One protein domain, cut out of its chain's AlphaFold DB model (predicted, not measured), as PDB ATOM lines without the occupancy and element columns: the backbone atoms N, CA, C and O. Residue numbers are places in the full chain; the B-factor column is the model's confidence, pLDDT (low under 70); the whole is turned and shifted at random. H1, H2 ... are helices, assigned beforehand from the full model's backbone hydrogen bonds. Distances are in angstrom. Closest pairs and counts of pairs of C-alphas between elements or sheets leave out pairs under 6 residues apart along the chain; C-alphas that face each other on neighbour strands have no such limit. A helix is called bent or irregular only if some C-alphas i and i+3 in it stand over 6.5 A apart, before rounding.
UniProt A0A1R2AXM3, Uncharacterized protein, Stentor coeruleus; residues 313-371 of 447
ATOM      1  N   ASP A 313     218.214 243.575 117.900       81.81
ATOM      2  CA  ASP A 313     217.595 243.789 116.586       81.81
ATOM      3  C   ASP A 313     218.273 242.970 115.474       81.81
ATOM      4  O   ASP A 313     217.615 242.443 114.575       81.81
ATOM      5  N   VAL A 314     219.594 242.794 115.558       80.81
ATOM      6  CA  VAL A 314     220.351 241.933 114.638       80.81
ATOM      7  C   VAL A 314     220.009 240.459 114.869       80.81
ATOM      8  O   VAL A 314     219.889 239.698 113.907       80.81
ATOM      9  N   ILE A 315     219.820 240.051 116.126       86.50
ATOM     10  CA  ILE A 315     219.416 238.682 116.486       86.50
ATOM     11  C   ILE A 315     218.005 238.392 115.962       86.50
ATOM     12  O   ILE A 315     217.789 237.351 115.338       86.50
ATOM     13  N   GLU A 316     217.069 239.322 116.153       86.25
ATOM     14  CA  GLU A 316     215.694 239.215 115.656       86.25
ATOM     15  C   GLU A 316     215.654 239.125 114.126       86.25
ATOM     16  O   GLU A 316     215.032 238.215 113.570       86.25
ATOM     17  N   PHE A 317     216.396 239.992 113.430       82.19
ATOM     18  CA  PHE A 317     216.485 239.965 111.971       82.19
ATOM     19  C   PHE A 317     217.021 238.625 111.443       82.19
ATOM     20  O   PHE A 317     216.463 238.050 110.506       82.19
ATOM     21  N   ILE A 318     218.079 238.093 112.061       84.38
ATOM     22  CA  ILE A 318     218.648 236.791 111.688       84.38
ATOM     23  C   ILE A 318     217.648 235.658 111.951       84.38
ATOM     24  O   ILE A 318     217.575 234.727 111.147       84.38
ATOM     25  N   SER A 319     216.855 235.739 113.023       88.81
ATOM     26  CA  SER A 319     215.805 234.757 113.316       88.81
ATOM     27  C   SER A 319     214.741 234.719 112.220       88.81
ATOM     28  O   SER A 319     214.450 233.644 111.698       88.81
ATOM     29  N   ILE A 320     214.226 235.883 111.807       84.12
ATOM     30  CA  ILE A 320     213.207 235.998 110.750       84.12
ATOM     31  C   ILE A 320     213.739 235.442 109.424       84.12
ATOM     32  O   ILE A 320     213.083 234.642 108.760       84.12
ATOM     33  N   MET A 321     214.966 235.816 109.052       81.31
ATOM     34  CA  MET A 321     215.603 235.317 107.830       81.31
ATOM     35  C   MET A 321     215.796 233.796 107.860       81.31
ATOM     36  O   MET A 321     215.608 233.127 106.846       81.31
ATOM     37  N   ALA A 322     216.171 233.235 109.011       86.00
ATOM     38  CA  ALA A 322     216.345 231.795 109.165       86.00
ATOM     39  C   ALA A 322     215.016 231.035 109.033       86.00
ATOM     40  O   ALA A 322     214.982 229.990 108.387       86.00
ATOM     41  N   GLU A 323     213.929 231.556 109.604       85.88
ATOM     42  CA  GLU A 323     212.590 230.969 109.473       85.88
ATOM     43  C   GLU A 323     212.113 230.960 108.019       85.88
ATOM     44  O   GLU A 323     211.635 229.932 107.538       85.88
ATOM     45  N   GLU A 324     212.331 232.054 107.287       78.38
ATOM     46  CA  GLU A 324     211.971 232.162 105.870       78.38
ATOM     47  C   GLU A 324     212.756 231.164 104.998       78.38
ATOM     48  O   GLU A 324     212.208 230.545 104.081       78.38
ATOM     49  N   LEU A 325     214.042 230.955 105.296       76.69
ATOM     50  CA  LEU A 325     214.881 229.978 104.594       76.69
ATOM     51  C   LEU A 325     214.419 228.536 104.835       76.69
ATOM     52  O   LEU A 325     214.397 227.737 103.895       76.69
ATOM     53  N   VAL A 326     214.028 228.208 106.072       85.12
ATOM     54  CA  VAL A 326     213.458 226.896 106.417       85.12
ATOM     55  C   VAL A 326     212.099 226.709 105.742       85.12
ATOM     56  O   VAL A 326     211.883 225.684 105.095       85.12
ATOM     57  N   GLY A 327     211.210 227.703 105.829       77.12
ATOM     58  CA  GLY A 327     209.862 227.653 105.255       77.12
ATOM     59  C   GLY A 327     209.860 227.443 103.740       77.12
ATOM     60  O   GLY A 327     209.056 226.669 103.223       77.12
ATOM     61  N   ASN A 328     210.816 228.054 103.037       73.75
ATOM     62  CA  ASN A 328     210.963 227.914 101.588       73.75
ATOM     63  C   ASN A 328     211.878 226.755 101.156       73.75
ATOM     64  O   ASN A 328     212.104 226.564  99.960       73.75
ATOM     65  N   ASN A 329     212.411 225.972 102.101       80.19
ATOM     66  CA  ASN A 329     213.309 224.845 101.834       80.19
ATOM     67  C   ASN A 329     214.591 225.253 101.057       80.19
ATOM     68  O   ASN A 329     215.143 224.475 100.276       80.19
ATOM     69  N   ILE A 330     215.070 226.489 101.260       72.94
ATOM     70  CA  ILE A 330     216.232 227.079 100.569       72.94
ATOM     71  C   ILE A 330     217.484 226.844 101.421       72.94
ATOM     72  O   ILE A 330     218.040 227.754 102.034       72.94
ATOM     73  N   VAL A 331     217.924 225.589 101.491       78.19
ATOM     74  CA  VAL A 331     219.056 225.180 102.333       78.19
ATOM     75  C   VAL A 331     220.109 224.442 101.501       78.19
ATOM     76  O   VAL A 331     219.793 223.489 100.796       78.19
ATOM     77  N   ASN A 332     221.376 224.868 101.594       80.25
ATOM     78  CA  ASN A 332     222.526 224.192 100.979       80.25
ATOM     79  C   ASN A 332     223.692 224.029 101.972       80.25
ATOM     80  O   ASN A 332     223.746 224.706 103.001       80.25
ATOM     81  N   ASP A 333     224.638 223.142 101.651       73.06
ATOM     82  CA  ASP A 333     225.730 222.753 102.558       73.06
ATOM     83  C   ASP A 333     226.636 223.916 102.960       73.06
ATOM     84  O   ASP A 333     227.069 224.006 104.109       73.06
ATOM     85  N   ARG A 334     226.898 224.843 102.033       77.19
ATOM     86  CA  ARG A 334     227.740 226.013 102.302       77.19
ATOM     87  C   ARG A 334     227.084 226.933 103.327       77.19
ATOM     88  O   ARG A 334     227.746 227.374 104.261       77.19
ATOM     89  N   LEU A 335     225.789 227.197 103.169       76.88
ATOM     90  CA  LEU A 335     225.019 228.015 104.101       76.88
ATOM     91  C   LEU A 335     224.994 227.385 105.499       76.88
ATOM     92  O   LEU A 335     225.244 228.073 106.484       76.88
ATOM     93  N   ALA A 336     224.770 226.074 105.592       81.12
ATOM     94  CA  ALA A 336     224.777 225.375 106.873       81.12
ATOM     95  C   ALA A 336     226.152 225.379 107.559       81.12
ATOM     96  O   ALA A 336     226.221 225.522 108.778       81.12
ATOM     97  N   GLN A 337     227.248 225.271 106.802       77.19
ATOM     98  CA  GLN A 337     228.600 225.380 107.354       77.19
ATOM     99  C   GLN A 337     228.881 226.776 107.916       77.19
ATOM    100  O   GLN A 337     229.421 226.892 109.015       77.19
ATOM    101  N   GLU A 338     228.505 227.834 107.195       82.38
ATOM    102  CA  GLU A 338     228.677 229.207 107.678       82.38
ATOM    103  C   GLU A 338     227.797 229.487 108.904       82.38
ATOM    104  O   GLU A 338     228.289 230.030 109.893       82.38
ATOM    105  N   ILE A 339     226.544 229.017 108.909       83.88
ATOM    106  CA  ILE A 339     225.669 229.092 110.088       83.88
ATOM    107  C   ILE A 339     226.295 228.347 111.269       83.88
ATOM    108  O   ILE A 339     226.379 228.913 112.352       83.88
ATOM    109  N   SER A 340     226.813 227.130 111.067       83.38
ATOM    110  CA  SER A 340     227.456 226.352 112.131       83.38
ATOM    111  C   SER A 340     228.668 227.073 112.728       83.38
ATOM    112  O   SER A 340     228.853 227.032 113.946       83.38
ATOM    113  N   LYS A 341     229.482 227.745 111.900       84.38
ATOM    114  CA  LYS A 341     230.610 228.566 112.371       84.38
ATOM    115  C   LYS A 341     230.118 229.744 113.206       84.38
ATOM    116  O   LYS A 341     230.639 229.984 114.292       84.38
ATOM    117  N   ILE A 342     229.100 230.453 112.721       83.38
ATOM    118  CA  ILE A 342     228.525 231.616 113.401       83.38
ATOM    119  C   ILE A 342     227.912 231.200 114.747       83.38
ATOM    120  O   ILE A 342     228.274 231.762 115.775       83.38
ATOM    121  N   THR A 343     227.084 230.154 114.786       85.88
ATOM    122  CA  THR A 343     226.490 229.639 116.035       85.88
ATOM    123  C   THR A 343     227.525 229.048 116.997       85.88
ATOM    124  O   THR A 343     227.278 228.963 118.196       85.88
ATOM    125  N   GLY A 344     228.691 228.623 116.498       81.56
ATOM    126  CA  GLY A 344     229.805 228.172 117.337       81.56
ATOM    127  C   GLY A 344     230.528 229.322 118.040       81.56
ATOM    128  O   GLY A 344     231.029 229.136 119.147       81.56
ATOM    129  N   ASN A 345     230.546 230.502 117.415       86.69
ATOM    130  CA  ASN A 345     231.273 231.677 117.892       86.69
ATOM    131  C   ASN A 345     230.414 232.636 118.735       86.69
ATOM    132  O   ASN A 345     230.975 233.411 119.505       86.69
ATOM    133  N   TYR A 346     229.084 232.579 118.608       87.06
ATOM    134  CA  TYR A 346     228.149 233.475 119.299       87.06
ATOM    135  C   TYR A 346     227.036 232.675 119.991       87.06
ATOM    136  O   TYR A 346     226.275 231.958 119.337       87.06
ATOM    137  N   GLU A 347     226.946 232.787 121.319       86.88
ATOM    138  CA  GLU A 347     225.971 232.047 122.141       86.88
ATOM    139  C   GLU A 347     224.531 232.487 121.857       86.88
ATOM    140  O   GLU A 347     223.608 231.676 121.891       86.88
ATOM    141  N   GLU A 348     224.343 233.758 121.519       89.38
ATOM    142  CA  GLU A 348     223.054 234.376 121.229       89.38
ATOM    143  C   GLU A 348     222.332 233.671 120.073       89.38
ATOM    144  O   GLU A 348     221.124 233.439 120.132       89.38
ATOM    145  N   PHE A 349     223.078 233.235 119.053       89.25
ATOM    146  CA  PHE A 349     222.516 232.538 117.895       89.25
ATOM    147  C   PHE A 349     222.221 231.058 118.144       89.25
ATOM    148  O   PHE A 349     221.445 230.468 117.392       89.25
ATOM    149  N   LYS A 350     222.777 230.442 119.198       88.94
ATOM    150  CA  LYS A 350     222.484 229.033 119.522       88.94
ATOM    151  C   LYS A 350     221.032 228.815 119.932       88.94
ATOM    152  O   LYS A 350     220.517 227.710 119.779       88.94
ATOM    153  N   ASN A 351     220.376 229.865 120.423       88.38
ATOM    154  CA  ASN A 351     218.987 229.812 120.864       88.38
ATOM    155  C   ASN A 351     217.978 229.990 119.714       88.38
ATOM    156  O   ASN A 351     216.784 229.776 119.921       88.38
ATOM    157  N   ILE A 352     218.424 230.333 118.497       91.62
ATOM    158  CA  ILE A 352     217.538 230.473 117.334       91.62
ATOM    159  C   ILE A 352     217.231 229.087 116.752       91.62
ATOM    160  O   ILE A 352     218.077 228.441 116.124       91.62
ATOM    161  N   LYS A 353     215.984 228.632 116.920       93.19
ATOM    162  CA  LYS A 353     215.535 227.292 116.507       93.19
ATOM    163  C   LYS A 353     215.752 227.027 115.013       93.19
ATOM    164  O   LYS A 353     216.295 225.976 114.668       93.19
ATOM    165  N   ALA A 354     215.396 227.978 114.148       89.56
ATOM    166  CA  ALA A 354     215.484 227.827 112.696       89.56
ATOM    167  C   ALA A 354     216.928 227.611 112.199       89.56
ATOM    168  O   ALA A 354     217.166 226.756 111.348       89.56
ATOM    169  N   LEU A 355     217.925 228.279 112.795       88.00
ATOM    170  CA  LEU A 355     219.338 228.044 112.461       88.00
ATOM    171  C   LEU A 355     219.767 226.605 112.781       88.00
ATOM    172  O   LEU A 355     220.471 225.973 111.993       88.00
ATOM    173  N   SER A 356     219.295 226.052 113.903       89.44
ATOM    174  CA  SER A 356     219.560 224.653 114.260       89.44
ATOM    175  C   SER A 356     218.893 223.661 113.295       89.44
ATOM    176  O   SER A 356     219.445 222.593 113.023       89.44
ATOM    177  N   GLU A 357     217.723 224.012 112.756       89.12
ATOM    178  CA  GLU A 357     216.999 223.205 111.771       89.12
ATOM    179  C   GLU A 357     217.737 223.202 110.423       89.12
ATOM    180  O   GLU A 357     217.947 222.126 109.866       89.12
ATOM    181  N   ILE A 358     218.263 224.345 109.967       86.06
ATOM    182  CA  ILE A 358     219.079 224.451 108.740       86.06
ATOM    183  C   ILE A 358     220.319 223.537 108.798       86.06
ATOM    184  O   ILE A 358     220.620 222.806 107.845       86.06
ATOM    185  N   VAL A 359     221.023 223.524 109.935       87.56
ATOM    186  CA  VAL A 359     222.201 222.659 110.140       87.56
ATOM    187  C   VAL A 359     221.807 221.175 110.181       87.56
ATOM    188  O   VAL A 359     222.510 220.325 109.636       87.56
ATOM    189  N   LYS A 360     220.654 220.832 110.769       88.31
ATOM    190  CA  LYS A 360     220.153 219.448 110.785       88.31
ATOM    191  C   LYS A 360     219.715 218.976 109.402       88.31
ATOM    192  O   LYS A 360     220.052 217.859 109.022       88.31
ATOM    193  N   MET A 361     218.997 219.801 108.641       77.94
ATOM    194  CA  MET A 361     218.500 219.449 107.304       77.94
ATOM    195  C   MET A 361     219.645 219.080 106.355       77.94
ATOM    196  O   MET A 361     219.575 218.065 105.666       77.94
ATOM    197  N   THR A 362     220.745 219.836 106.383       76.12
ATOM    198  CA  THR A 362     221.956 219.503 105.610       76.12
ATOM    199  C   THR A 362     222.663 218.258 106.129       76.12
ATOM    200  O   THR A 362     223.095 217.431 105.332       76.12
ATOM    201  N   PHE A 363     222.740 218.052 107.447       72.88
ATOM    202  CA  PHE A 363     223.313 216.828 108.008       72.88
ATOM    203  C   PHE A 363     222.523 215.572 107.600       72.88
ATOM    204  O   PHE A 363     223.126 214.578 107.197       72.88
ATOM    205  N   TYR A 364     221.186 215.623 107.607       65.25
ATOM    206  CA  TYR A 364     220.338 214.530 107.120       65.25
ATOM    207  C   TYR A 364     220.495 214.293 105.615       65.25
ATOM    208  O   TYR A 364     220.618 213.143 105.192       65.25
ATOM    209  N   ASN A 365     220.564 215.354 104.806       64.25
ATOM    210  CA  ASN A 365     220.793 215.238 103.362       64.25
ATOM    211  C   ASN A 365     222.180 214.644 103.047       64.25
ATOM    212  O   ASN A 365     222.310 213.807 102.151       64.25
ATOM    213  N   ASN A 366     223.198 214.988 103.838       56.53
ATOM    214  CA  ASN A 366     224.553 214.458 103.698       56.53
ATOM    215  C   ASN A 366     224.697 213.026 104.219       56.53
ATOM    216  O   ASN A 366     225.407 212.233 103.607       56.53
ATOM    217  N   GLN A 367     224.006 212.637 105.295       52.84
ATOM    218  CA  GLN A 367     223.956 211.232 105.714       52.84
ATOM    219  C   GLN A 367     223.208 210.370 104.695       52.84
ATOM    220  O   GLN A 367     223.670 209.283 104.352       52.84
ATOM    221  N   ARG A 368     222.112 210.886 104.130       48.12
ATOM    222  CA  ARG A 368     221.377 210.219 103.052       48.12
ATOM    223  C   ARG A 368     222.195 210.105 101.765       48.12
ATOM    224  O   ARG A 368     221.914 209.212 100.987       48.12
ATOM    225  N   SER A 369     223.213 210.943 101.566       46.12
ATOM    226  CA  SER A 369     224.136 210.870 100.422       46.12
ATOM    227  C   SER A 369     225.364 209.986 100.704       46.12
ATOM    228  O   SER A 369     225.818 209.253  99.830       46.12
ATOM    229  N   ASN A 370     225.870 209.973 101.943       37.00
ATOM    230  CA  ASN A 370     227.066 209.213 102.334       37.00
ATOM    231  C   ASN A 370     226.808 207.732 102.652       37.00
ATOM    232  O   ASN A 370     227.734 206.927 102.549       37.00
ATOM    233  N   VAL A 371     225.566 207.332 102.951       42.75
ATOM    234  CA  VAL A 371     225.191 205.902 103.003       42.75
ATOM    235  C   VAL A 371     225.299 205.240 101.613       42.75
ATOM    236  O   VAL A 371     225.488 204.029 101.533       42.75
TER     237      VAL A 371
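Overview. This is residues 313 to 371 of the 447 residues of an uncharacterized protein of Stentor coeruleus (UniProt A0A1R2AXM3). Look first for one long helix, H4: two shorter helices, H1 and H2, pack on its early residues from separate places without meeting each other, both at a steep tilt, and the short H3 leads from H2 back toward the beginning of H4. H1 and H4 make the long axis between them, with H1 beginning at one end and H4 running on past its helix contacts to the other end, while H2 crosses H4 along the way. The printed part has 59 residues with four named helices, H1, H2, H3 and H4 in that order along the chain, and no named strand; the class is all helix. The whole is compact, with a radius of gyration of the C-alphas of 11.5 A, yet elongated in outline, spanning 40 by 25 by 16 A along its three main axes.

Along the chain. Find C-alpha 313 at (217.595, 243.789, 116.586); here H1 begins, and it runs through residues 313 to 327, 21.2 A from first to last C-alpha. After five linking residues you reach H2, residues 333 to 345, which begins at C-alpha 333 at (225.730, 222.753, 102.558) and is 18.6 A from first to last C-alpha. One residue on, you come to H3, residues 347 to 350, 5.3 A from first to last C-alpha. Two residues later H4 begins at Lys 353; it takes residues 353 to 370 and is the longest helix, 25.7 A from first to last C-alpha. Look for its end at C-alpha 370, at (227.066, 209.213, 102.334). None of the helices is bent or irregular.

Arrangement. Start again at H1 and look across to H4, which it touches. The closest C-alphas of the two are those of Glu 323 and Ala 354, 5.4 A apart, and H4 touches H1 with residues 354 to 358 alone. H1 and H4 run the same way at a steep tilt of 40 degrees. H1 and H2 are apart, though they follow each other in the chain. Now look at H2 and H4, which touch: the closest C-alphas are those of Ala 336 and Val 359, 5.0 A apart, and H4 touches H2 with residues 355 to 362 alone. These two run opposite ways at a steep tilt of 48 degrees, with their centres 11.5 A apart. H2 and H3 touch only at the corner by their link; H2 does so with residues 342 to 344 alone, and the closest C-alphas, those of Thr 343 and Phe 349, are 5.3 A apart. H3 is close to H1 but not clearly touching it, with the C-alphas of Ile 315 and Phe 349 the closest at 7.0 A. It is also close to H4 but not clearly touching it, where the closest C-alphas, those of Lys 350 and Ser 356, are 7.4 A apart. In the backbone of H1, H2 and H4 you will find every O i to N i+4 pair within hydrogen-bond range; H3 is too short for such a pair, and its one O i to N i+3 pair is within range.

Size, cuts and confidence. Compare the first and last printed residues: the C-alphas of Asp 313 and Val 371 are the two farthest apart in the domain, at 41.0 A. The printed part has no cut, and the links from H1 to H2, from H2 to H3 and from H3 to H4 are tight. In the B-factor column the mean pLDDT of the printed part is 79.0. Look there at residues 364 to 371, of which 364 to 370 belong to H4: these eight residues are under 70, where the model's confidence is low. The mean pLDDT of H4 is 73, against 89 for H3.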